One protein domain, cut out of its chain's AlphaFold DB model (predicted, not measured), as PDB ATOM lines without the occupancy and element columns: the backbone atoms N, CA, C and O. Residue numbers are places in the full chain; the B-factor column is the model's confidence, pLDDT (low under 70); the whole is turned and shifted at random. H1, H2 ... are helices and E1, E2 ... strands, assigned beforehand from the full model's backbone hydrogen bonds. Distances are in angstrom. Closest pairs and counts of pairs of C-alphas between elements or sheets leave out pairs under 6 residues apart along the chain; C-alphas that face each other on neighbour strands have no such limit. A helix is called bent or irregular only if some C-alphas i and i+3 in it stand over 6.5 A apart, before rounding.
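Overview. This is residues 30 to 90 and 114 to 242 of the 245 residues of an uncharacterized protein of Albimonas pacifica (UniProt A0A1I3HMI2). A long, strongly twisted sheet of seven strands, three of them sharply bent, curls at one end round the short helix H1, with H6 packed on H1. At the other end the longest helix, H3, covers the hairpin E1 and E2, and H4 and H5 pack on H3. The printed part has 190 residues with seven named helices and seven named strands, which follow each other along the chain as H1, E1, E2, E3, E4, H2, H3, E5, E6, H4, H5, H6, E7 and H7, and its class is mixed, helices and strands; the sheet is branched, with the antiparallel neighbour pairs E1 and E2, E1 and E5, E3 and E4, E3 and E7, E4 and E5, and E5 and E6. It is compact, with a radius of gyration of the C-alphas of 18.5 A, yet elongated, spanning 65 by 33 by 28 A.

Arrangement. E5, residues 156 to 166, bends by 71 degrees at residue 161. On one side of it lie E1, residues 54 to 57 (N 55 to O 158, 2.9 A), and E4, residues 119 to 129 (N 127 to O 163, 2.9 A); on the other side lies its hairpin partner E6, residues 175 to 181 (N 164 to O 178, 2.9 A). E1 forms a hairpin with E2, residues 64 to 68, with N 56 and O 65 2.8 A apart. E3, residues 77 to 88, has N 82 2.9 A from O 124 of E4, and N 87 3.0 A from O 232 of E7, residues 231 to 235. The sheet curls round H1, residues 30 to 36; the closest C-alphas of H1 and E6 are Tyr 34 and Ala 178, 6.3 A. H6, residues 220 to 228, touches H1 (closest C-alphas Asp 32 and Val 222, 5.6 A) the same way, at 37 degrees, only just a steep tilt. H3, residues 141 to 152, lies over E1 and E2 at a height of 8.9 A, along the strands. It touches H4, residues 190 to 195, with residues 144 to 148 alone (C-alphas of Ala 148 and Phe 193, 5.8 A), and H5, residues 202 to 208, with residues 151 to 152 alone (C-alphas of Ser 152 and Ala 204, 5.2 A). H2, residues 132 to 138, is only just irregular, C-alphas 134 and 137 being 6.7 A apart; its closest C-alphas to E5 are Ala 132 and Leu 161, 6.4 A. H7, residues 237 to 242, only grazes the sheet. Every O i to N i+4 pair is within hydrogen-bond range in H1, H3, H4, H5 and H6; H2 has 0 of 3, with 3 of 4 at i+3, and H7 0 of 2, with 1 of 3.

Along the chain. H1 begins at C-alpha 30, (289.865, 348.173, 127.102), and H7 ends at C-alpha 242, (293.055, 325.054, 123.329). E3 is 29.4 A long, E4 28.6 A, E5 26.1 A and H3 16.5 A.

Size, cuts and confidence. The C-alphas farthest apart, Glu 194 and Ala 242, are 65.1 A apart. Residues 91 to 113 are not printed; C-alphas 90 and 114 are 18.3 A apart across the cut. The links H1 to E1 and H5 to H6 are long. Mean pLDDT of the printed part is 85.5; residues 44 to 47, 114 to 117, 214 to 216 and 238 to 242 are under 70.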
ATOM      1  N   LYS A  30     288.497 347.615 127.208       89.44
ATOM      2  CA  LYS A  30     289.865 348.173 127.102       89.44
ATOM      3  C   LYS A  30     290.300 348.969 128.350       89.44
ATOM      4  O   LYS A  30     291.427 348.764 128.795       89.44
ATOM      5  N   PRO A  31     289.445 349.813 128.964       91.50
ATOM      6  CA  PRO A  31     289.757 350.449 130.244       91.50
ATOM      7  C   PRO A  31     290.164 349.499 131.380       91.50
ATOM      8  O   PRO A  31     290.927 349.910 132.251       91.50
ATOM      9  N   ASP A  32     289.720 348.237 131.378       91.94
ATOM     10  CA  ASP A  32     290.154 347.244 132.370       91.94
ATOM     11  C   ASP A  32     291.635 346.883 132.224       91.94
ATOM     12  O   ASP A  32     292.318 346.671 133.224       91.94
ATOM     13  N   ILE A  33     292.164 346.900 130.997       93.06
ATOM     14  CA  ILE A  33     293.600 346.733 130.740       93.06
ATOM     15  C   ILE A  33     294.366 347.932 131.313       93.06
ATOM     16  O   ILE A  33     295.420 347.769 131.922       93.06
ATOM     17  N   TYR A  34     293.824 349.147 131.191       92.50
ATOM     18  CA  TYR A  34     294.467 350.351 131.739       92.50
ATOM     19  C   TYR A  34     294.532 350.248 133.260       92.50
ATOM     20  O   TYR A  34     295.581 350.457 133.864       92.50
ATOM     21  N   ALA A  35     293.414 349.839 133.860       91.75
ATOM     22  CA  ALA A  35     293.279 349.622 135.288       91.75
ATOM     23  C   ALA A  35     294.232 348.537 135.817       91.75
ATOM     24  O   ALA A  35     294.791 348.711 136.902       91.75
ATOM     25  N   TYR A  36     294.437 347.455 135.052       93.19
ATOM     26  CA  TYR A  36     295.399 346.390 135.357       93.19
ATOM     27  C   TYR A  36     296.831 346.933 135.473       93.19
ATOM     28  O   TYR A  36     297.525 346.629 136.441       93.19
ATOM     29  N   PHE A  37     297.238 347.814 134.554       92.69
ATOM     30  CA  PHE A  37     298.542 348.495 134.574       92.69
ATOM     31  C   PHE A  37     298.598 349.737 135.475       92.69
ATOM     32  O   PHE A  37     299.545 350.523 135.395       92.69
ATOM     33  N   GLU A  38     297.588 349.933 136.326       91.38
ATOM     34  CA  GLU A  38     297.454 351.099 137.199       91.38
ATOM     35  C   GLU A  38     297.506 352.449 136.468       91.38
ATOM     36  O   GLU A  38     298.004 353.434 137.014       91.38
ATOM     37  N   LEU A  39     297.005 352.496 135.237       91.19
ATOM     38  CA  LEU A  39     296.892 353.717 134.453       91.19
ATOM     39  C   LEU A  39     295.566 354.406 134.745       91.19
ATOM     40  O   LEU A  39     294.532 353.756 134.914       91.19
ATOM     41  N   ASP A  40     295.603 355.732 134.789       83.44
ATOM     42  CA  ASP A  40     294.474 356.511 135.290       83.44
ATOM     43  C   ASP A  40     293.496 356.888 134.178       83.44
ATOM     44  O   ASP A  40     292.299 356.990 134.436       83.44
ATOM     45  N   ARG A  41     293.985 357.063 132.938       84.88
ATOM     46  CA  ARG A  41     293.173 357.577 131.827       84.88
ATOM     47  C   ARG A  41     293.571 357.057 130.452       84.88
ATOM     48  O   ARG A  41     294.708 356.645 130.220       84.88
ATOM     49  N   GLY A  42     292.630 357.175 129.516       84.12
ATOM     50  CA  GLY A  42     292.901 357.044 128.086       84.12
ATOM     51  C   GLY A  42     293.725 358.221 127.550       84.12
ATOM     52  O   GLY A  42     293.616 359.345 128.037       84.12
ATOM     53  N   ALA A  43     294.542 357.964 126.533       80.19
ATOM     54  CA  ALA A  43     295.480 358.922 125.946       80.19
ATOM     55  C   ALA A  43     294.931 359.619 124.682       80.19
ATOM     56  O   ALA A  43     295.686 359.919 123.755       80.19
ATOM     57  N   SER A  44     293.621 359.880 124.613       68.00
ATOM     58  CA  SER A  44     292.987 360.569 123.478       68.00
ATOM     59  C   SER A  44     293.653 361.932 123.229       68.00
ATOM     60  O   SER A  44     293.499 362.852 124.023       68.00
ATOM     61  N   GLY A  45     294.427 362.058 122.144       64.62
ATOM     62  CA  GLY A  45     295.193 363.271 121.812       64.62
ATOM     63  C   GLY A  45     296.649 363.296 122.301       64.62
ATOM     64  O   GLY A  45     297.406 364.145 121.849       64.62
ATOM     65  N   ALA A  46     297.071 362.338 123.131       65.75
ATOM     66  CA  ALA A  46     298.440 362.182 123.639       65.75
ATOM     67  C   ALA A  46     299.164 360.967 123.036       65.75
ATOM     68  O   ALA A  46     300.035 360.381 123.676       65.75
ATOM     69  N   SER A  47     298.806 360.557 121.815       67.44
ATOM     70  CA  SER A  47     299.298 359.310 121.206       67.44
ATOM     71  C   SER A  47     300.822 359.254 121.011       67.44
ATOM     72  O   SER A  47     301.345 358.187 120.706       67.44
ATOM     73  N   PHE A  48     301.507 360.393 121.156       72.06
ATOM     74  CA  PHE A  48     302.957 360.564 121.044       72.06
ATOM     75  C   PHE A  48     303.704 360.486 122.388       72.06
ATOM     76  O   PHE A  48     304.930 360.440 122.373       72.06
ATOM     77  N   ALA A  49     303.014 360.565 123.531       80.62
ATOM     78  CA  ALA A  49     303.668 360.763 124.824       80.62
ATOM     79  C   ALA A  49     304.330 359.474 125.319       80.62
ATOM     80  O   ALA A  49     303.677 358.437 125.380       80.62
ATOM     81  N   VAL A  50     305.591 359.546 125.743       87.75
ATOM     82  CA  VAL A  50     306.287 358.426 126.393       87.75
ATOM     83  C   VAL A  50     306.460 358.670 127.891       87.75
ATOM     84  O   VAL A  50     306.353 359.799 128.380       87.75
ATOM     85  N   ALA A  51     306.733 357.607 128.651       89.81
ATOM     86  CA  ALA A  51     307.082 357.746 130.061       89.81
ATOM     87  C   ALA A  51     308.328 358.643 130.211       89.81
ATOM     88  O   ALA A  51     309.364 358.402 129.591       89.81
ATOM     89  N   GLY A  52     308.226 359.677 131.044       89.50
ATOM     90  CA  GLY A  52     309.240 360.717 131.223       89.50
ATOM     91  C   GLY A  52     308.927 362.045 130.538       89.50
ATOM     92  O   GLY A  52     309.507 363.056 130.930       89.50
ATOM     93  N   ASP A  53     308.001 362.084 129.581       91.06
ATOM     94  CA  ASP A  53     307.682 363.323 128.873       91.06
ATOM     95  C   ASP A  53     306.951 364.338 129.752       91.06
ATOM     96  O   ASP A  53     306.149 363.993 130.628       91.06
ATOM     97  N   LEU A  54     307.193 365.613 129.445       91.75
ATOM     98  CA  LEU A  54     306.424 366.732 129.970       91.75
ATOM     99  C   LEU A  54     305.318 367.098 128.987       91.75
ATOM    100  O   LEU A  54     305.582 367.463 127.836       91.75
ATOM    101  N   VAL A  55     304.079 367.047 129.468       91.88
ATOM    102  CA  VAL A  55     302.891 367.379 128.684       91.88
ATOM    103  C   VAL A  55     302.124 368.543 129.297       91.88
ATOM    104  O   VAL A  55     302.087 368.724 130.515       91.88
ATOM    105  N   ALA A  56     301.492 369.332 128.439       92.50
ATOM    106  CA  ALA A  56     300.522 370.342 128.809       92.50
ATOM    107  C   ALA A  56     299.128 369.727 128.764       92.50
ATOM    108  O   ALA A  56     298.741 369.139 127.756       92.50
ATOM    109  N   VAL A  57     298.374 369.895 129.842       90.56
ATOM    110  CA  VAL A  57     296.974 369.492 129.948       90.56
ATOM    111  C   VAL A  57     296.124 370.754 129.964       90.56
ATOM    112  O   VAL A  57     296.340 371.655 130.781       90.56
ATOM    113  N   SER A  58     295.168 370.840 129.046       89.56
ATOM    114  CA  SER A  58     294.251 371.974 128.956       89.56
ATOM    115  C   SER A  58     293.399 372.133 130.227       89.56
ATOM    116  O   SER A  58     293.218 371.174 130.981       89.56
ATOM    117  N   PRO A  59     292.825 373.325 130.484       87.00
ATOM    118  CA  PRO A  59     291.996 373.558 131.672       87.00
ATOM    119  C   PRO A  59     290.776 372.625 131.787       87.00
ATOM    120  O   PRO A  59     290.348 372.295 132.893       87.00
ATOM    121  N   ASP A  60     290.217 372.209 130.647       85.19
ATOM    122  CA  ASP A  60     289.103 371.255 130.563       85.19
ATOM    123  C   ASP A  60     289.545 369.787 130.706       85.19
ATOM    124  O   ASP A  60     288.699 368.906 130.820       85.19
ATOM    125  N   GLY A  61     290.853 369.515 130.718       81.19
ATOM    126  CA  GLY A  61     291.423 368.175 130.849       81.19
ATOM    127  C   GLY A  61     291.392 367.332 129.582       81.19
ATOM    128  O   GLY A  61     291.953 366.235 129.589       81.19
ATOM    129  N   LEU A  62     290.762 367.818 128.511       80.12
ATOM    130  CA  LEU A  62     290.464 367.030 127.314       80.12
ATOM    131  C   LEU A  62     291.614 367.005 126.308       80.12
ATOM    132  O   LEU A  62     291.728 366.061 125.530       80.12
ATOM    133  N   ARG A  63     292.459 368.039 126.301       85.06
ATOM    134  CA  ARG A  63     293.575 368.173 125.368       85.06
ATOM    135  C   ARG A  63     294.891 367.999 126.107       85.06
ATOM    136  O   ARG A  63     295.152 368.658 127.113       85.06
ATOM    137  N   VAL A  64     295.721 367.115 125.573       87.44
ATOM    138  CA  VAL A  64     297.050 366.815 126.097       87.44
ATOM    139  C   VAL A  64     298.053 366.988 124.964       87.44
ATOM    140  O   VAL A  64     297.898 366.391 123.906       87.44
ATOM    141  N   GLU A  65     299.069 367.820 125.174       88.56
ATOM    142  CA  GLU A  65     300.081 368.152 124.165       88.56
ATOM    143  C   GLU A  65     301.490 367.957 124.728       88.56
ATOM    144  O   GLU A  65     301.761 368.371 125.853       88.56
ATOM    145  N   ALA A  66     302.410 367.376 123.955       86.56
ATOM    146  CA  ALA A  66     303.819 367.331 124.338       86.56
ATOM    147  C   ALA A  66     304.383 368.746 124.353       86.56
ATOM    148  O   ALA A  66     304.177 369.535 123.429       86.56
ATOM    149  N   ILE A  67     305.139 369.035 125.402       86.81
ATOM    150  CA  ILE A  67     305.930 370.254 125.520       86.81
ATOM    151  C   ILE A  67     307.376 369.905 125.195       86.81
ATOM    152  O   ILE A  67     307.999 370.528 124.340       86.81
ATOM    153  N   CYS A  68     307.893 368.882 125.878       84.06
ATOM    154  CA  CYS A  68     309.284 368.477 125.800       84.06
ATOM    155  C   CYS A  68     309.372 366.954 125.853       84.06
ATOM    156  O   CYS A  68     308.949 366.344 126.838       84.06
ATOM    157  N   GLY A  69     309.961 366.367 124.811       78.50
ATOM    158  CA  GLY A  69     310.420 364.985 124.844       78.50
ATOM    159  C   GLY A  69     311.726 364.924 125.620       78.50
ATOM    160  O   GLY A  69     312.739 365.464 125.164       78.50
ATOM    161  N   LEU A  70     311.712 364.330 126.811       78.81
ATOM    162  CA  LEU A  70     312.920 364.240 127.625       78.81
ATOM    163  C   LEU A  70     313.667 362.961 127.258       78.81
ATOM    164  O   LEU A  70     313.135 361.856 127.350       78.81
ATOM    165  N   SER A  71     314.932 363.099 126.860       75.25
ATOM    166  CA  SER A  71     315.801 361.950 126.594       75.25
ATOM    167  C   SER A  71     316.286 361.344 127.912       75.25
ATOM    168  O   SER A  71     317.447 361.484 128.296       75.25
ATOM    169  N   VAL A  72     315.372 360.686 128.620       77.88
ATOM    170  CA  VAL A  72     315.652 359.989 129.874       77.88
ATOM    171  C   VAL A  72     316.412 358.695 129.575       77.88
ATOM    172  O   VAL A  72     316.062 357.958 128.643       77.88
ATOM    173  N   THR A  73     317.450 358.401 130.359       79.19
ATOM    174  CA  THR A  73     318.244 357.177 130.185       79.19
ATOM    175  C   THR A  73     317.400 355.918 130.432       79.19
ATOM    176  O   THR A  73     316.371 355.962 131.115       79.19
ATOM    177  N   GLN A  74     317.793 354.786 129.840       78.88
ATOM    178  CA  GLN A  74     317.017 353.543 129.947       78.88
ATOM    179  C   GLN A  74     316.975 352.999 131.380       78.88
ATOM    180  O   GLN A  74     316.008 352.350 131.746       78.88
ATOM    181  N   GLU A  75     317.957 353.309 132.227       81.06
ATOM    182  CA  GLU A  75     317.991 352.841 133.620       81.06
ATOM    183  C   GLU A  75     316.859 353.432 134.473       81.06
ATOM    184  O   GLU A  75     316.475 352.858 135.491       81.06
ATOM    185  N   LEU A  76     316.312 354.577 134.060       84.12
ATOM    186  CA  LEU A  76     315.206 355.242 134.745       84.12
ATOM    187  C   LEU A  76     313.836 354.820 134.203       84.12
ATOM    188  O   LEU A  76     312.821 355.194 134.794       84.12
ATOM    189  N   ARG A  77     313.803 354.046 133.109       87.31
ATOM    190  CA  ARG A  77     312.583 353.581 132.449       87.31
ATOM    191  C   ARG A  77     312.505 352.064 132.452       87.31
ATOM    192  O   ARG A  77     313.337 351.367 131.881       87.31
ATOM    193  N   ARG A  78     311.441 351.536 133.038       89.44
ATOM    194  CA  ARG A  78     311.067 350.138 132.886       89.44
ATOM    195  C   ARG A  78     310.204 350.007 131.641       89.44
ATOM    196  O   ARG A  78     309.142 350.612 131.575       89.44
ATOM    197  N   GLN A  79     310.638 349.198 130.682       91.19
ATOM    198  CA  GLN A  79     309.862 348.880 129.484       91.19
ATOM    199  C   GLN A  79     309.567 347.381 129.435       91.19
ATOM    200  O   GLN A  79     310.442 346.557 129.706       91.19
ATOM    201  N   ALA A  80     308.337 347.027 129.076       91.69
ATOM    202  CA  ALA A  80     307.901 345.655 128.872       91.69
ATOM    203  C   ALA A  80     307.089 345.550 127.577       91.69
ATOM    204  O   ALA A  80     306.174 346.337 127.340       91.69
ATOM    205  N   ARG A  81     307.420 344.566 126.736       92.56
ATOM    206  CA  ARG A  81     306.589 344.179 125.589       92.56
ATOM    207  C   ARG A  81     305.461 343.284 126.080       92.56
ATOM    208  O   ARG A  81     305.704 342.408 126.904       92.56
ATOM    209  N   ILE A  82     304.260 343.501 125.558       92.44
ATOM    210  CA  ILE A  82     303.059 342.769 125.955       92.44
ATOM    211  C   ILE A  82     302.493 342.066 124.725       92.44
ATOM    212  O   ILE A  82     302.268 342.697 123.691       92.44
ATOM    213  N   ASP A  83     302.255 340.767 124.862       92.56
ATOM    214  CA  ASP A  83     301.459 339.955 123.944       92.56
ATOM    215  C   ASP A  83     300.642 338.970 124.785       92.56
ATOM    216  O   ASP A  83     301.118 337.902 125.184       92.56
ATOM    217  N   ALA A  84     299.438 339.397 125.151       92.56
ATOM    218  CA  ALA A  84     298.639 338.723 126.158       92.56
ATOM    219  C   ALA A  84     297.145 338.806 125.855       92.56
ATOM    220  O   ALA A  84     296.673 339.645 125.087       92.56
ATOM    221  N   ILE A  85     296.395 337.922 126.501       91.38
ATOM    222  CA  ILE A  85     294.940 337.923 126.515       91.38
ATOM    223  C   ILE A  85     294.507 338.220 127.945       91.38
ATOM    224  O   ILE A  85     294.894 337.519 128.879       91.38
ATOM    225  N   TYR A  86     293.704 339.262 128.098       91.56
ATOM    226  CA  TYR A  86     293.112 339.663 129.364       91.56
ATOM    227  C   TYR A  86     291.737 339.036 129.474       91.56
ATOM    228  O   TYR A  86     290.952 339.130 128.533       91.56
ATOM    229  N   VAL A  87     291.448 338.399 130.602       89.38
ATOM    230  CA  VAL A  87     290.176 337.707 130.836       89.38
ATOM    231  C   VAL A  87     289.596 338.099 132.183       89.38
ATOM    232  O   VAL A  87     290.336 338.418 133.112       89.38
ATOM    233  N   ASN A  88     288.271 338.049 132.296       86.69
ATOM    234  CA  ASN A  88     287.597 338.200 133.579       86.69
ATOM    235  C   ASN A  88     287.373 336.822 134.220       86.69
ATOM    236  O   ASN A  88     286.570 336.027 133.730       86.69
ATOM    237  N   ASP A  89     288.077 336.522 135.312       78.94
ATOM    238  CA  ASP A  89     288.023 335.196 135.938       78.94
ATOM    239  C   ASP A  89     286.817 335.015 136.878       78.94
ATOM    240  O   ASP A  89     286.484 333.893 137.261       78.94
ATOM    241  N   LEU A  90     286.075 336.086 137.191       74.12
ATOM    242  CA  LEU A  90     284.935 336.026 138.114       74.12
ATOM    243  C   LEU A  90     283.827 335.082 137.619       74.12
ATOM    244  O   LEU A  90     283.213 334.361 138.408       74.12
ATOM    245  N   ALA A 114     274.058 340.496 123.388       42.22
ATOM    246  CA  ALA A 114     275.244 339.737 123.017       42.22
ATOM    247  C   ALA A 114     276.326 339.919 124.086       42.22
ATOM    248  O   ALA A 114     276.749 341.047 124.337       42.22
ATOM    249  N   SER A 115     276.731 338.818 124.734       46.16
ATOM    250  CA  SER A 115     277.771 338.880 125.758       46.16
ATOM    251  C   SER A 115     279.006 339.538 125.139       46.16
ATOM    252  O   SER A 115     279.520 339.025 124.138       46.16
ATOM    253  N   PRO A 116     279.445 340.690 125.669       50.59
ATOM    254  CA  PRO A 116     280.710 341.280 125.274       50.59
ATOM    255  C   PRO A 116     281.825 340.251 125.494       50.59
ATOM    256  O   PRO A 116     281.661 339.331 126.295       50.59
ATOM    257  N   PRO A 117     282.926 340.340 124.735       57.47
ATOM    258  CA  PRO A 117     283.919 339.283 124.728       57.47
ATOM    259  C   PRO A 117     284.484 339.100 126.139       57.47
ATOM    260  O   PRO A 117     285.039 340.040 126.689       57.47
ATOM    261  N   ASP A 118     284.402 337.888 126.697       73.06
ATOM    262  CA  ASP A 118     284.977 337.533 128.012       73.06
ATOM    263  C   ASP A 118     286.517 337.654 128.049       73.06
ATOM    264  O   ASP A 118     287.161 337.430 129.081       73.06
ATOM    265  N   GLN A 119     287.117 337.981 126.901       85.00
ATOM    266  CA  GLN A 119     288.547 338.071 126.682       85.00
ATOM    267  C   GLN A 119     288.913 339.196 125.707       85.00
ATOM    268  O   GLN A 119     288.272 339.375 124.673       85.00
ATOM    269  N   ILE A 120     290.001 339.910 125.985       89.31
ATOM    270  CA  ILE A 120     290.562 340.930 125.094       89.31
ATOM    271  C   ILE A 120     292.021 340.586 124.819       89.31
ATOM    272  O   ILE A 120     292.847 340.572 125.728       89.31
ATOM    273  N   ALA A 121     292.342 340.319 123.554       90.69
ATOM    274  CA  ALA A 121     293.726 340.211 123.114       90.69
ATOM    275  C   ALA A 121     294.353 341.607 123.040       90.69
ATOM    276  O   ALA A 121     293.745 342.540 122.512       90.69
ATOM    277  N   PHE A 122     295.575 341.738 123.542       92.12
ATOM    278  CA  PHE A 122     296.312 342.988 123.562       92.12
ATOM    279  C   PHE A 122     297.774 342.755 123.197       92.12
ATOM    280  O   PHE A 122     298.455 341.902 123.772       92.12
ATOM    281  N   ARG A 123     298.264 343.562 122.255       92.50
ATOM    282  CA  ARG A 123     299.656 343.552 121.817       92.50
ATOM    283  C   ARG A 123     300.205 344.970 121.801       92.50
ATOM    284  O   ARG A 123     299.638 345.853 121.157       92.50
ATOM    285  N   GLY A 124     301.334 345.177 122.467       93.00
ATOM    286  CA  GLY A 124     301.910 346.507 122.589       93.00
ATOM    287  C   GLY A 124     303.084 346.595 123.553       93.00
ATOM    288  O   GLY A 124     303.866 345.648 123.689       93.00
ATOM    289  N   ALA A 125     303.225 347.744 124.209       93.38
ATOM    290  CA  ALA A 125     304.278 347.980 125.187       93.38
ATOM    291  C   ALA A 125     303.790 348.825 126.365       93.38
ATOM    292  O   ALA A 125     303.034 349.783 126.191       93.38
ATOM    293  N   TYR A 126     304.273 348.474 127.551       94.69
ATOM    294  CA  TYR A 126     304.153 349.267 128.764       94.69
ATOM    295  C   TYR A 126     305.499 349.903 129.088       94.69
ATOM    296  O   TYR A 126     306.533 349.232 129.066       94.69
ATOM    297  N   GLU A 127     305.475 351.192 129.398       94.06
ATOM    298  CA  GLU A 127     306.636 351.945 129.857       94.06
ATOM    299  C   GLU A 127     306.299 352.663 131.152       94.06
ATOM    300  O   GLU A 127     305.227 353.248 131.280       94.06
ATOM    301  N   GLU A 128     307.229 352.643 132.099       93.75
ATOM    302  CA  GLU A 128     307.090 353.293 133.393       93.75
ATOM    303  C   GLU A 128     308.401 353.956 133.807       93.75
ATOM    304  O   GLU A 128     309.483 353.371 133.745       93.75
ATOM    305  N   LEU A 129     308.294 355.197 134.254       92.31
ATOM    306  CA  LEU A 129     309.357 355.979 134.842       92.31
ATOM    307  C   LEU A 129     309.463 355.645 136.332       92.31
ATOM    308  O   LEU A 129     308.481 355.722 137.067       92.31
ATOM    309  N   SER A 130     310.675 355.351 136.795       86.75
ATOM    310  CA  SER A 130     310.938 354.988 138.195       86.75
ATOM    311  C   SER A 130     310.548 356.077 139.203       86.75
ATOM    312  O   SER A 130     310.134 355.771 140.320       86.75
ATOM    313  N   SER A 131     310.685 357.351 138.830       84.69
ATOM    314  CA  SER A 131     310.271 358.495 139.644       84.69
ATOM    315  C   SER A 131     310.091 359.749 138.796       84.69
ATOM    316  O   SER A 131     310.962 360.090 137.999       84.69
ATOM    317  N   ALA A 132     309.032 360.522 139.060       82.50
ATOM    318  CA  ALA A 132     308.837 361.844 138.459       82.50
ATOM    319  C   ALA A 132     309.981 362.821 138.774       82.50
ATOM    320  O   ALA A 132     310.286 363.689 137.967       82.50
ATOM    321  N   SER A 133     310.650 362.700 139.925       82.94
ATOM    322  CA  SER A 133     311.768 363.597 140.255       82.94
ATOM    323  C   SER A 133     313.005 363.355 139.389       82.94
ATOM    324  O   SER A 133     313.839 364.250 139.257       82.94
ATOM    325  N   ALA A 134     313.117 362.177 138.766       81.56
ATOM    326  CA  ALA A 134     314.264 361.821 137.941       81.56
ATOM    327  C   ALA A 134     314.365 362.684 136.673       81.56
ATOM    328  O   ALA A 134     315.458 362.854 136.138       81.56
ATOM    329  N   ILE A 135     313.254 363.273 136.216       84.25
ATOM    330  CA  ILE A 135     313.243 364.075 134.989       84.25
ATOM    331  C   ILE A 135     313.747 365.506 135.178       84.25
ATOM    332  O   ILE A 135     314.148 366.127 134.200       84.25
ATOM    333  N   ALA A 136     313.780 366.031 136.410       82.94
ATOM    334  CA  ALA A 136     314.126 367.432 136.667       82.94
ATOM    335  C   ALA A 136     315.519 367.809 136.128       82.94
ATOM    336  O   ALA A 136     315.710 368.916 135.633       82.94
ATOM    337  N   ALA A 137     316.471 366.870 136.159       81.88
ATOM    338  CA  ALA A 137     317.825 367.065 135.636       81.88
ATOM    339  C   ALA A 137     317.891 367.186 134.101       81.88
ATOM    340  O   ALA A 137     318.882 367.677 133.568       81.88
ATOM    341  N   PHE A 138     316.854 366.737 133.392       84.00
ATOM    342  CA  PHE A 138     316.785 366.741 131.930       84.00
ATOM    343  C   PHE A 138     316.009 367.947 131.381       84.00
ATOM    344  O   PHE A 138     315.986 368.162 130.169       84.00
ATOM    345  N   VAL A 139     315.380 368.746 132.250       87.06
ATOM    346  CA  VAL A 139     314.606 369.924 131.845       87.06
ATOM    347  C   VAL A 139     315.551 371.063 131.473       87.06
ATOM    348  O   VAL A 139     316.265 371.610 132.311       87.06
ATOM    349  N   THR A 140     315.546 371.441 130.195       89.19
ATOM    350  CA  THR A 140     316.343 372.563 129.685       89.19
ATOM    351  C   THR A 140     315.685 373.912 129.988       89.19
ATOM    352  O   THR A 140     314.497 374.001 130.316       89.19
ATOM    353  N   GLN A 141     316.446 374.998 129.833       87.94
ATOM    354  CA  GLN A 141     315.905 376.354 129.958       87.94
ATOM    355  C   GLN A 141     314.801 376.627 128.923       87.94
ATOM    356  O   GLN A 141     313.762 377.178 129.280       87.94
ATOM    357  N   ASP A 142     314.981 376.181 127.678       92.44
ATOM    358  CA  ASP A 142     313.968 376.328 126.625       92.44
ATOM    359  C   ASP A 142     312.673 375.598 126.986       92.44
ATOM    360  O   ASP A 142     311.582 376.159 126.856       92.44
ATOM    361  N   CYS A 143     312.798 374.378 127.517       92.94
ATOM    362  CA  CYS A 143     311.658 373.617 128.010       92.94
ATOM    363  C   CYS A 143     310.951 374.357 129.153       92.94
ATOM    364  O   CYS A 143     309.734 374.519 129.131       92.94
ATOM    365  N   THR A 144     311.718 374.896 130.105       94.19
ATOM    366  CA  THR A 144     311.184 375.686 131.225       94.19
ATOM    367  C   THR A 144     310.405 376.911 130.734       94.19
ATOM    368  O   THR A 144     309.329 377.209 131.253       94.19
ATOM    369  N   CYS A 145     310.905 377.611 129.708       95.31
ATOM    370  CA  CYS A 145     310.183 378.732 129.112       95.31
ATOM    371  C   CYS A 145     308.890 378.298 128.422       95.31
ATOM    372  O   CYS A 145     307.883 378.998 128.538       95.31
ATOM    373  N   GLU A 146     308.873 377.157 127.733       95.38
ATOM    374  CA  GLU A 146     307.636 376.654 127.136       95.38
ATOM    375  C   GLU A 146     306.623 376.234 128.208       95.38
ATOM    376  O   GLU A 146     305.451 376.600 128.111       95.38
ATOM    377  N   MET A 147     307.064 375.578 129.287       94.88
ATOM    378  CA  MET A 147     306.212 375.287 130.446       94.88
ATOM    379  C   MET A 147     305.601 376.573 131.019       94.88
ATOM    380  O   MET A 147     304.394 376.627 131.248       94.88
ATOM    381  N   ALA A 148     306.397 377.635 131.185       95.50
ATOM    382  CA  ALA A 148     305.903 378.929 131.655       95.50
ATOM    383  C   ALA A 148     304.832 379.516 130.714       95.50
ATOM    384  O   ALA A 148     303.768 379.929 131.175       95.50
ATOM    385  N   ARG A 149     305.050 379.483 129.388       95.50
ATOM    386  CA  ARG A 149     304.060 379.948 128.391       95.50
ATOM    387  C   ARG A 149     302.747 379.175 128.476       95.50
ATOM    388  O   ARG A 149     301.675 379.768 128.355       95.50
ATOM    389  N   ARG A 150     302.829 377.858 128.663       95.69
ATOM    390  CA  ARG A 150     301.681 376.951 128.802       95.69
ATOM    391  C   ARG A 150     300.899 377.247 130.087       95.69
ATOM    392  O   ARG A 150     299.685 377.442 130.036       95.69
ATOM    393  N   ILE A 151     301.596 377.438 131.208       95.25
ATOM    394  CA  ILE A 151     300.990 377.833 132.490       95.25
ATOM    395  C   ILE A 151     300.326 379.217 132.403       95.25
ATOM    396  O   ILE A 151     299.225 379.396 132.924       95.25
ATOM    397  N   SER A 152     300.910 380.192 131.694       94.19
ATOM    398  CA  SER A 152     300.257 381.492 131.449       94.19
ATOM    399  C   SER A 152     298.926 381.356 130.693       94.19
ATOM    400  O   SER A 152     298.036 382.190 130.863       94.19
ATOM    401  N   ARG A 153     298.750 380.287 129.903       93.56
ATOM    402  CA  ARG A 153     297.480 379.918 129.250       93.56
ATOM    403  C   ARG A 153     296.547 379.088 130.140       93.56
ATOM    404  O   ARG A 153     295.515 378.622 129.664       93.56
ATOM    405  N   ARG A 154     296.865 378.960 131.434       92.94
ATOM    406  CA  ARG A 154     296.150 378.154 132.441       92.94
ATOM    407  C   ARG A 154     296.221 376.644 132.187       92.94
ATOM    408  O   ARG A 154     295.403 375.902 132.723       92.94
ATOM    409  N   GLU A 155     297.173 376.191 131.375       93.25
ATOM    410  CA  GLU A 155     297.409 374.763 131.156       93.25
ATOM    411  C   GLU A 155     298.232 374.196 132.323       93.25
ATOM    412  O   GLU A 155     299.148 374.847 132.834       93.25
ATOM    413  N   LYS A 156     297.894 372.982 132.763       92.75
ATOM    414  CA  LYS A 156     298.640 372.254 133.796       92.75
ATOM    415  C   LYS A 156     299.814 371.538 133.138       92.75
ATOM    416  O   LYS A 156     299.667 371.015 132.037       92.75
ATOM    417  N   ILE A 157     300.960 371.468 133.807       93.38
ATOM    418  CA  ILE A 157     302.138 370.777 133.269       93.38
ATOM    419  C   ILE A 157     302.348 369.477 134.021       93.38
ATOM    420  O   ILE A 157     302.676 369.491 135.204       93.38
ATOM    421  N   CYS A 158     302.195 368.351 133.342       91.81
ATOM    422  CA  CYS A 158     302.205 367.034 133.959       91.81
ATOM    423  C   CYS A 158     303.359 366.196 133.416       91.81
ATOM    424  O   CYS A 158     303.675 366.249 132.231       91.81
ATOM    425  N   THR A 159     303.984 365.422 134.298       92.44
ATOM    426  CA  THR A 159     304.976 364.418 133.901       92.44
ATOM    427  C   THR A 159     304.266 363.109 133.649       92.44
ATOM    428  O   THR A 159     303.537 362.633 134.521       92.44
ATOM    429  N   THR A 160     304.504 362.501 132.499       92.44
ATOM    430  CA  THR A 160     304.005 361.161 132.194       92.44
ATOM    431  C   THR A 160     304.826 360.132 132.967       92.44
ATOM    432  O   THR A 160     306.010 359.950 132.706       92.44
ATOM    433  N   LEU A 161     304.221 359.477 133.956       92.75
ATOM    434  CA  LEU A 161     304.867 358.430 134.748       92.75
ATOM    435  C   LEU A 161     304.838 357.087 134.043       92.75
ATOM    436  O   LEU A 161     305.837 356.386 134.054       92.75
ATOM    437  N   ALA A 162     303.706 356.717 133.456       93.62
ATOM    438  CA  ALA A 162     303.586 355.456 132.747       93.62
ATOM    439  C   ALA A 162     302.707 355.605 131.514       93.62
ATOM    440  O   ALA A 162     301.820 356.460 131.474       93.62
ATOM    441  N   THR A 163     302.956 354.764 130.521       93.94
ATOM    442  CA  THR A 163     302.244 354.747 129.244       93.94
ATOM    443  C   THR A 163     302.005 353.320 128.805       93.94
ATOM    444  O   THR A 163     302.878 352.464 128.946       93.94
ATOM    445  N   LEU A 164     300.842 353.088 128.211       94.19
ATOM    446  CA  LEU A 164     300.521 351.862 127.505       94.19
ATOM    447  C   LEU A 164     300.271 352.203 126.047       94.19
ATOM    448  O   LEU A 164     299.437 353.055 125.728       94.19
ATOM    449  N   SER A 165     300.996 351.523 125.174       93.38
ATOM    450  CA  SER A 165     300.868 351.645 123.731       93.38
ATOM    451  C   SER A 165     300.361 350.346 123.129       93.38
ATOM    452  O   SER A 165     300.677 349.267 123.622       93.38
ATOM    453  N   GLU A 166     299.560 350.454 122.075       91.50
ATOM    454  CA  GLU A 166     298.960 349.332 121.360       91.50
ATOM    455  C   GLU A 166     299.397 349.356 119.901       91.50
ATOM    456  O   GLU A 166     299.408 350.408 119.251       91.50
ATOM    457  N   ARG A 167     299.728 348.176 119.377       87.88
ATOM    458  CA  ARG A 167     299.990 347.974 117.955       87.88
ATOM    459  C   ARG A 167     298.763 347.353 117.305       87.88
ATOM    460  O   ARG A 167     298.450 346.188 117.550       87.88
ATOM    461  N   HIS A 168     298.096 348.110 116.440       80.44
ATOM    462  CA  HIS A 168     296.964 347.593 115.677       80.44
ATOM    463  C   HIS A 168     297.445 346.753 114.487       80.44
ATOM    464  O   HIS A 168     298.494 347.012 113.895       80.44
ATOM    465  N   ALA A 169     296.679 345.719 114.134       74.50
ATOM    466  CA  ALA A 169     296.998 344.867 112.995       74.50
ATOM    467  C   ALA A 169     297.031 345.698 111.701       74.50
ATOM    468  O   ALA A 169     296.034 346.311 111.325       74.50
ATOM    469  N   GLY A 170     298.181 345.710 111.027       72.56
ATOM    470  CA  GLY A 170     298.393 346.485 109.802       72.56
ATOM    471  C   GLY A 170     298.940 347.901 110.016       72.56
ATOM    472  O   GLY A 170     299.243 348.564 109.028       72.56
ATOM    473  N   GLU A 171     299.126 348.353 111.261       79.31
ATOM    474  CA  GLU A 171     299.854 349.591 111.559       79.31
ATOM    475  C   GLU A 171     301.328 349.288 111.874       79.31
ATOM    476  O   GLU A 171     301.652 348.316 112.562       79.31
ATOM    477  N   ALA A 172     302.231 350.113 111.335       72.75
ATOM    478  CA  ALA A 172     303.668 350.003 111.595       72.75
ATOM    479  C   ALA A 172     304.048 350.565 112.975       72.75
ATOM    480  O   ALA A 172     304.967 350.052 113.615       72.75
ATOM    481  N   ASP A 173     303.310 351.576 113.432       80.00
ATOM    482  CA  ASP A 173     303.634 352.347 114.626       80.00
ATOM    483  C   ASP A 173     302.739 351.957 115.807       80.00
ATOM    484  O   ASP A 173     301.544 351.695 115.664       80.00
ATOM    485  N   GLU A 174     303.332 351.936 116.997       86.81
ATOM    486  CA  GLU A 174     302.602 351.811 118.256       86.81
ATOM    487  C   GLU A 174     301.979 353.150 118.635       86.81
ATOM    488  O   GLU A 174     302.626 354.194 118.561       86.81
ATOM    489  N   ARG A 175     300.716 353.122 119.064       88.44
ATOM    490  CA  ARG A 175     300.006 354.317 119.526       88.44
ATOM    491  C   ARG A 175     299.758 354.229 121.012       88.44
ATOM    492  O   ARG A 175     299.255 353.216 121.490       88.44
ATOM    493  N   VAL A 176     300.067 355.297 121.734       90.12
ATOM    494  CA  VAL A 176     299.769 355.394 123.166       90.12
ATOM    495  C   VAL A 176     298.257 355.487 123.337       90.12
ATOM    496  O   VAL A 176     297.615 356.362 122.756       90.12
ATOM    497  N   ILE A 177     297.691 354.563 124.107       90.25
ATOM    498  CA  ILE A 177     296.245 354.451 124.338       90.25
ATOM    499  C   ILE A 177     295.845 354.796 125.770       90.25
ATOM    500  O   ILE A 177     294.694 355.163 126.003       90.25
ATOM    501  N   ALA A 178     296.782 354.716 126.715       91.56
ATOM    502  CA  ALA A 178     296.557 355.063 128.109       91.56
ATOM    503  C   ALA A 178     297.839 355.564 128.767       91.56
ATOM    504  O   ALA A 178     298.946 355.229 128.339       91.56
ATOM    505  N   LEU A 179     297.679 356.374 129.810       91.19
ATOM    506  CA  LEU A 179     298.792 356.975 130.532       91.19
ATOM    507  C   LEU A 179     298.450 357.241 132.002       91.19
ATOM    508  O   LEU A 179     297.284 357.284 132.403       91.19
ATOM    509  N   ARG A 180     299.500 357.431 132.801       91.75
ATOM    510  CA  ARG A 180     299.457 357.877 134.195       91.75
ATOM    511  C   ARG A 180     300.356 359.088 134.344       91.75
ATOM    512  O   ARG A 180     301.499 359.061 133.889       91.75
ATOM    513  N   PHE A 181     299.864 360.123 135.011       91.31
ATOM    514  CA  PHE A 181     300.661 361.301 135.330       91.31
ATOM    515  C   PHE A 181     301.233 361.234 136.741       91.31
ATOM    516  O   PHE A 181     300.703 360.566 137.626       91.31
ATOM    517  N   ALA A 182     302.303 361.988 136.969       90.88
ATOM    518  CA  ALA A 182     302.689 362.372 138.314       90.88
ATOM    519  C   ALA A 182     301.550 363.177 138.947       90.88
ATOM    520  O   ALA A 182     300.960 364.037 138.301       90.88
ATOM    521  N   ARG A 183     301.249 362.903 140.217       88.44
ATOM    522  CA  ARG A 183     300.106 363.507 140.913       88.44
ATOM    523  C   ARG A 183     300.163 365.035 140.959       88.44
ATOM    524  O   ARG A 183     299.160 365.711 140.725       88.44
ATOM    525  N   ALA A 184     301.335 365.567 141.289       87.56
ATOM    526  CA  ALA A 184     301.584 367.000 141.338       87.56
ATOM    527  C   ALA A 184     301.987 367.513 139.953       87.56
ATOM    528  O   ALA A 184     302.793 366.876 139.269       87.56
ATOM    529  N   ALA A 185     301.460 368.677 139.570       88.75
ATOM    530  CA  ALA A 185     301.961 369.389 138.407       88.75
ATOM    531  C   ALA A 185     303.416 369.834 138.623       88.75
ATOM    532  O   ALA A 185     303.871 370.063 139.748       88.75
ATOM    533  N   ASN A 186     304.150 369.971 137.524       90.62
ATOM    534  CA  ASN A 186     305.502 370.500 137.541       90.62
ATOM    535  C   ASN A 186     305.452 371.991 137.863       90.62
ATOM    536  O   ASN A 186     304.881 372.790 137.118       90.62
ATOM    537  N   PHE A 187     306.084 372.353 138.973       89.94
ATOM    538  CA  PHE A 187     306.178 373.734 139.410       89.94
ATOM    539  C   PHE A 187     307.191 374.509 138.563       89.94
ATOM    540  O   PHE A 187     308.320 374.060 138.363       89.94
ATOM    541  N   VAL A 188     306.804 375.706 138.119       90.94
ATOM    542  CA  VAL A 188     307.697 376.655 137.446       90.94
ATOM    543  C   VAL A 188     307.800 377.910 138.313       90.94
ATOM    544  O   VAL A 188     306.782 378.568 138.541       90.94
ATOM    545  N   PRO A 189     308.994 378.260 138.823       91.12
ATOM    546  CA  PRO A 189     309.146 379.388 139.730       91.12
ATOM    547  C   PRO A 189     308.935 380.722 139.012       91.12
ATOM    548  O   PRO A 189     309.217 380.863 137.822       91.12
ATOM    549  N   LYS A 190     308.523 381.748 139.768       94.06
ATOM    550  CA  LYS A 190     308.322 383.115 139.257       94.06
ATOM    551  C   LYS A 190     309.545 383.663 138.505       94.06
ATOM    552  O   LYS A 190     309.389 384.308 137.473       94.06
ATOM    553  N   THR A 191     310.750 383.353 138.977       94.25
ATOM    554  CA  THR A 191     312.011 383.753 138.332       94.25
ATOM    555  C   THR A 191     312.133 383.229 136.900       94.25
ATOM    556  O   THR A 191     312.670 383.925 136.043       94.25
ATOM    557  N   SER A 192     311.602 382.037 136.609       94.12
ATOM    558  CA  SER A 192     311.571 381.492 135.252       94.12
ATOM    559  C   SER A 192     310.607 382.260 134.351       94.12
ATOM    560  O   SER A 192     310.939 382.502 133.199       94.12
ATOM    561  N   PHE A 193     309.454 382.708 134.858       95.19
ATOM    562  CA  PHE A 193     308.536 383.542 134.070       95.19
ATOM    563  C   PHE A 193     309.193 384.861 133.670       95.19
ATOM    564  O   PHE A 193     309.203 385.203 132.489       95.19
ATOM    565  N   GLU A 194     309.810 385.549 134.632       94.12
ATOM    566  CA  GLU A 194     310.516 386.811 134.395       94.12
ATOM    567  C   GLU A 194     311.661 386.631 133.387       94.12
ATOM    568  O   GLU A 194     311.766 387.398 132.429       94.12
ATOM    569  N   ALA A 195     312.466 385.572 133.539       94.69
ATOM    570  CA  ALA A 195     313.555 385.247 132.616       94.69
ATOM    571  C   ALA A 195     313.067 384.948 131.186       94.69
ATOM    572  O   ALA A 195     313.787 385.211 130.223       94.69
ATOM    573  N   CYS A 196     311.849 384.426 131.038       95.38
ATOM    574  CA  CYS A 196     311.230 384.139 129.745       95.38
ATOM    575  C   CYS A 196     310.374 385.305 129.208       95.38
ATOM    576  O   CYS A 196     309.709 385.140 128.182       95.38
ATOM    577  N   GLY A 197     310.373 386.467 129.877       95.75
ATOM    578  CA  GLY A 197     309.613 387.654 129.469       95.75
ATOM    579  C   GLY A 197     308.097 387.524 129.661       95.75
ATOM    580  O   GLY A 197     307.330 388.112 128.901       95.75
ATOM    581  N   LEU A 198     307.662 386.726 130.637       95.50
ATOM    582  CA  LEU A 198     306.260 386.446 130.936       95.50
ATOM    583  C   LEU A 198     305.861 387.006 132.302       95.50
ATOM    584  O   LEU A 198     306.652 387.037 133.243       95.50
ATOM    585  N   GLU A 199     304.595 387.395 132.431       94.31
ATOM    586  CA  GLU A 199     304.030 387.826 133.706       94.31
ATOM    587  C   GLU A 199     303.560 386.623 134.534       94.31
ATOM    588  O   GLU A 199     302.809 385.763 134.057       94.31
ATOM    589  N   TYR A 200     303.969 386.581 135.802       93.12
ATOM    590  CA  TYR A 200     303.482 385.595 136.763       93.12
ATOM    591  C   TYR A 200     302.200 386.095 137.434       93.12
ATOM    592  O   TYR A 200     302.237 386.881 138.381       93.12
ATOM    593  N   THR A 201     301.060 385.651 136.911       93.69
ATOM    594  CA  THR A 201     299.729 386.040 137.398       93.69
ATOM    595  C   THR A 201     299.202 385.067 138.458       93.69
ATOM    596  O   THR A 201     299.635 383.919 138.530       93.69
ATOM    597  N   ALA A 202     298.182 385.469 139.223       92.50
ATOM    598  CA  ALA A 202     297.494 384.567 140.158       92.50
ATOM    599  C   ALA A 202     296.883 383.328 139.463       92.50
ATOM    600  O   ALA A 202     296.787 382.256 140.053       92.50
ATOM    601  N   ALA A 203     296.495 383.449 138.187       88.50
ATOM    602  CA  ALA A 203     296.010 382.313 137.403       88.50
ATOM    603  C   ALA A 203     297.140 381.331 137.046       88.50
ATOM    604  O   ALA A 203     296.913 380.123 137.040       88.50
ATOM    605  N   ALA A 204     298.348 381.841 136.780       90.00
ATOM    606  CA  ALA A 204     299.535 381.016 136.569       90.00
ATOM    607  C   ALA A 204     299.929 380.277 137.859       90.00
ATOM    608  O   ALA A 204     300.225 379.087 137.817       90.00
ATOM    609  N   GLU A 205     299.848 380.947 139.011       90.50
ATOM    610  CA  GLU A 205     300.085 380.331 140.321       90.50
ATOM    611  C   GLU A 205     299.085 379.206 140.630       90.50
ATOM    612  O   GLU A 205     299.478 378.116 141.056       90.50
ATOM    613  N   ALA A 206     297.798 379.428 140.350       89.00
ATOM    614  CA  ALA A 206     296.768 378.404 140.505       89.00
ATOM    615  C   ALA A 206     297.003 377.193 139.582       89.00
ATOM    616  O   ALA A 206     296.832 376.053 140.003       89.00
ATOM    617  N   ALA A 207     297.430 377.419 138.337       87.25
ATOM    618  CA  ALA A 207     297.743 376.337 137.404       87.25
ATOM    619  C   ALA A 207     299.016 375.564 137.803       87.25
ATOM    620  O   ALA A 207     299.036 374.337 137.708       87.25
ATOM    621  N   ALA A 208     300.049 376.252 138.301       85.75
ATOM    622  CA  ALA A 208     301.300 375.638 138.757       85.75
ATOM    623  C   ALA A 208     301.144 374.813 140.048       85.75
ATOM    624  O   ALA A 208     301.935 373.906 140.293       85.75
ATOM    625  N   SER A 209     300.140 375.126 140.871       84.44
ATOM    626  CA  SER A 209     299.833 374.415 142.122       84.44
ATOM    627  C   SER A 209     298.740 373.347 141.981       84.44
ATOM    628  O   SER A 209     298.420 372.660 142.952       84.44
ATOM    629  N   ALA A 210     298.169 373.183 140.785       86.62
ATOM    630  CA  ALA A 210     297.117 372.209 140.534       86.62
ATOM    631  C   ALA A 210     297.631 370.757 140.547       86.62
ATOM    632  O   ALA A 210     298.817 370.474 140.363       86.62
ATOM    633  N   THR A 211     296.705 369.810 140.712       88.69
ATOM    634  CA  THR A 211     296.994 368.381 140.537       88.69
ATOM    635  C   THR A 211     296.702 367.934 139.103       88.69
ATOM    636  O   THR A 211     295.825 368.479 138.416       88.69
ATOM    637  N   CYS A 212     297.442 366.925 138.646       87.12
ATOM    638  CA  CYS A 212     297.281 366.310 137.325       87.12
ATOM    639  C   CYS A 212     296.249 365.167 137.307       87.12
ATOM    640  O   CYS A 212     295.967 364.608 136.251       87.12
ATOM    641  N   GLU A 213     295.681 364.821 138.465       72.38
ATOM    642  CA  GLU A 213     294.910 363.589 138.705       72.38
ATOM    643  C   GLU A 213     293.389 363.750 138.464       72.38
ATOM    644  O   GLU A 213     292.601 362.844 138.725       72.38
ATOM    645  N   GLU A 214     292.924 364.920 138.020       58.31
ATOM    646  CA  GLU A 214     291.558 365.349 138.361       58.31
ATOM    647  C   GLU A 214     290.426 365.032 137.376       58.31
ATOM    648  O   GLU A 214     289.275 365.105 137.802       58.31
ATOM    649  N   GLN A 215     290.671 364.702 136.102       57.19
ATOM    650  CA  GLN A 215     289.600 364.863 135.093       57.19
ATOM    651  C   GLN A 215     289.151 363.615 134.323       57.19
ATOM    652  O   GLN A 215     287.997 363.588 133.917       57.19
ATOM    653  N   ASP A 216     289.953 362.554 134.219       61.81
ATOM    654  CA  ASP A 216     289.525 361.301 133.572       61.81
ATOM    655  C   ASP A 216     289.767 360.130 134.514       61.81
ATOM    656  O   ASP A 216     290.778 359.443 134.423       61.81
ATOM    657  N   ARG A 217     288.855 359.923 135.466       71.12
ATOM    658  CA  ARG A 217     288.867 358.697 136.265       71.12
ATOM    659  C   ARG A 217     288.299 357.564 135.429       71.12
ATOM    660  O   ARG A 217     287.317 357.752 134.710       71.12
ATOM    661  N   LEU A 218     288.893 356.383 135.574       84.62
ATOM    662  CA  LEU A 218     288.338 355.144 135.041       84.62
ATOM    663  C   LEU A 218     286.833 355.044 135.364       84.62
ATOM    664  O   LEU A 218     286.421 355.432 136.465       84.62
ATOM    665  N   PRO A 219     286.014 354.503 134.443       88.62
ATOM    666  CA  PRO A 219     284.615 354.207 134.720       88.62
ATOM    667  C   PRO A 219     284.438 353.447 136.047       88.62
ATOM    668  O   PRO A 219     285.308 352.684 136.482       88.62
ATOM    669  N   TRP A 220     283.323 353.681 136.739       87.75
ATOM    670  CA  TRP A 220     283.108 353.124 138.081       87.75
ATOM    671  C   TRP A 220     283.094 351.588 138.079       87.75
ATOM    672  O   TRP A 220     283.548 350.962 139.035       87.75
ATOM    673  N   ASP A 221     282.605 350.988 136.997       87.12
ATOM    674  CA  ASP A 221     282.543 349.548 136.782       87.12
ATOM    675  C   ASP A 221     283.947 348.947 136.628       87.12
ATOM    676  O   ASP A 221     284.270 347.945 137.266       87.12
ATOM    677  N   VAL A 222     284.823 349.627 135.887       90.31
ATOM    678  CA  VAL A 222     286.249 349.284 135.755       90.31
ATOM    679  C   VAL A 222     286.955 349.396 137.106       90.31
ATOM    680  O   VAL A 222     287.728 348.525 137.503       90.31
ATOM    681  N   THR A 223     286.654 350.455 137.860       89.06
ATOM    682  CA  THR A 223     287.201 350.659 139.209       89.06
ATOM    683  C   THR A 223     286.782 349.532 140.156       89.06
ATOM    684  O   THR A 223     287.607 349.031 140.921       89.06
ATOM    685  N   LEU A 224     285.520 349.093 140.083       87.00
ATOM    686  CA  LEU A 224     285.020 347.955 140.849       87.00
ATOM    687  C   LEU A 224     285.755 346.661 140.468       87.00
ATOM    688  O   LEU A 224     286.224 345.951 141.356       87.00
ATOM    689  N   ARG A 225     285.915 346.365 139.173       88.44
ATOM    690  CA  ARG A 225     286.635 345.163 138.714       88.44
ATOM    691  C   ARG A 225     288.113 345.181 139.114       88.44
ATOM    692  O   ARG A 225     288.630 344.160 139.572       88.44
ATOM    693  N   ARG A 226     288.776 346.344 139.061       89.00
ATOM    694  CA  ARG A 226     290.138 346.535 139.598       89.00
ATOM    695  C   ARG A 226     290.196 346.257 141.100       89.00
ATOM    696  O   ARG A 226     291.098 345.554 141.549       89.00
ATOM    697  N   LEU A 227     289.236 346.778 141.871       88.00
ATOM    698  CA  LEU A 227     289.151 346.553 143.319       88.00
ATOM    699  C   LEU A 227     288.989 345.064 143.652       88.00
ATOM    700  O   LEU A 227     289.635 344.569 144.573       88.00
ATOM    701  N   LEU A 228     288.154 344.358 142.888       86.00
ATOM    702  CA  LEU A 228     287.921 342.922 143.040       86.00
ATOM    703  C   LEU A 228     289.065 342.055 142.483       86.00
ATOM    704  O   LEU A 228     289.092 340.863 142.764       86.00
ATOM    705  N   ARG A 229     290.009 342.641 141.728       88.31
ATOM    706  CA  ARG A 229     291.140 341.950 141.080       88.31
ATOM    707  C   ARG A 229     290.712 340.770 140.202       88.31
ATOM    708  O   ARG A 229     291.356 339.730 140.193       88.31
ATOM    709  N   VAL A 230     289.624 340.950 139.457       87.62
ATOM    710  CA  VAL A 230     289.017 339.879 138.641       87.62
ATOM    711  C   VAL A 230     289.606 339.757 137.237       87.62
ATOM    712  O   VAL A 230     289.220 338.861 136.494       87.62
ATOM    713  N   ILE A 231     290.516 340.656 136.857       90.06
ATOM    714  CA  ILE A 231     291.160 340.655 135.543       90.06
ATOM    715  C   ILE A 231     292.498 339.928 135.639       90.06
ATOM    716  O   ILE A 231     293.374 340.329 136.406       90.06
ATOM    717  N   GLU A 232     292.655 338.883 134.834       90.69
ATOM    718  CA  GLU A 232     293.869 338.075 134.754       90.69
ATOM    719  C   GLU A 232     294.540 338.252 133.386       90.69
ATOM    720  O   GLU A 232     293.872 338.263 132.349       90.69
ATOM    721  N   GLU A 233     295.869 338.360 133.383       91.69
ATOM    722  CA  GLU A 233     296.696 338.341 132.175       91.69
ATOM    723  C   GLU A 233     297.123 336.899 131.857       91.69
ATOM    724  O   GLU A 233     297.672 336.198 132.711       91.69
ATOM    725  N   ARG A 234     296.911 336.452 130.613       90.44
ATOM    726  CA  ARG A 234     297.351 335.137 130.126       90.44
ATOM    727  C   ARG A 234     298.222 335.258 128.873       90.44
ATOM    728  O   ARG A 234     297.945 336.107 128.028       90.44
ATOM    729  N   PRO A 235     299.224 334.376 128.685       87.19
ATOM    730  CA  PRO A 235     300.027 334.361 127.465       87.19
ATOM    731  C   PRO A 235     299.173 334.063 126.228       87.19
ATOM    732  O   PRO A 235     298.386 333.111 126.240       87.19
ATOM    733  N   SER A 236     299.391 334.818 125.151       81.94
ATOM    734  CA  SER A 236     298.694 334.655 123.864       81.94
ATOM    735  C   SER A 236     298.867 333.240 123.274       81.94
ATOM    736  O   SER A 236     297.902 332.609 122.838       81.94
ATOM    737  N   ASP A 237     300.074 332.672 123.396       71.38
ATOM    738  CA  ASP A 237     300.462 331.374 122.816       71.38
ATOM    739  C   ASP A 237     299.736 330.161 123.424       71.38
ATOM    740  O   ASP A 237     299.695 329.083 122.830       71.38
ATOM    741  N   ARG A 238     299.149 330.298 124.623       54.12
ATOM    742  CA  ARG A 238     298.432 329.189 125.282       54.12
ATOM    743  C   ARG A 238     297.014 328.987 124.754       54.12
ATOM    744  O   ARG A 238     296.460 327.908 124.937       54.12
ATOM    745  N   VAL A 239     296.423 329.989 124.106       50.91
ATOM    746  CA  VAL A 239     295.032 329.909 123.630       50.91
ATOM    747  C   VAL A 239     294.944 329.241 122.259       50.91
ATOM    748  O   VAL A 239     293.963 328.560 121.978       50.91
ATOM    749  N   THR A 240     295.996 329.310 121.437       44.34
ATOM    750  CA  THR A 240     296.032 328.611 120.141       44.34
ATOM    751  C   THR A 240     296.016 327.089 120.300       44.34
ATOM    752  O   THR A 240     295.440 326.398 119.468       44.34
ATOM    753  N   ALA A 241     296.578 326.562 121.393       42.81
ATOM    754  CA  ALA A 241     296.559 325.129 121.683       42.81
ATOM    755  C   ALA A 241     295.179 324.619 122.142       42.81
ATOM    756  O   ALA A 241     294.849 323.471 121.882       42.81
ATOM    757  N   ALA A 242     294.356 325.458 122.782       42.69
ATOM    758  CA  ALA A 242     293.055 325.054 123.329       42.69
ATOM    759  C   ALA A 242     291.883 325.158 122.331       42.69
ATOM    760  O   ALA A 242     290.790 324.696 122.630       42.69
TER     761      ALA A 242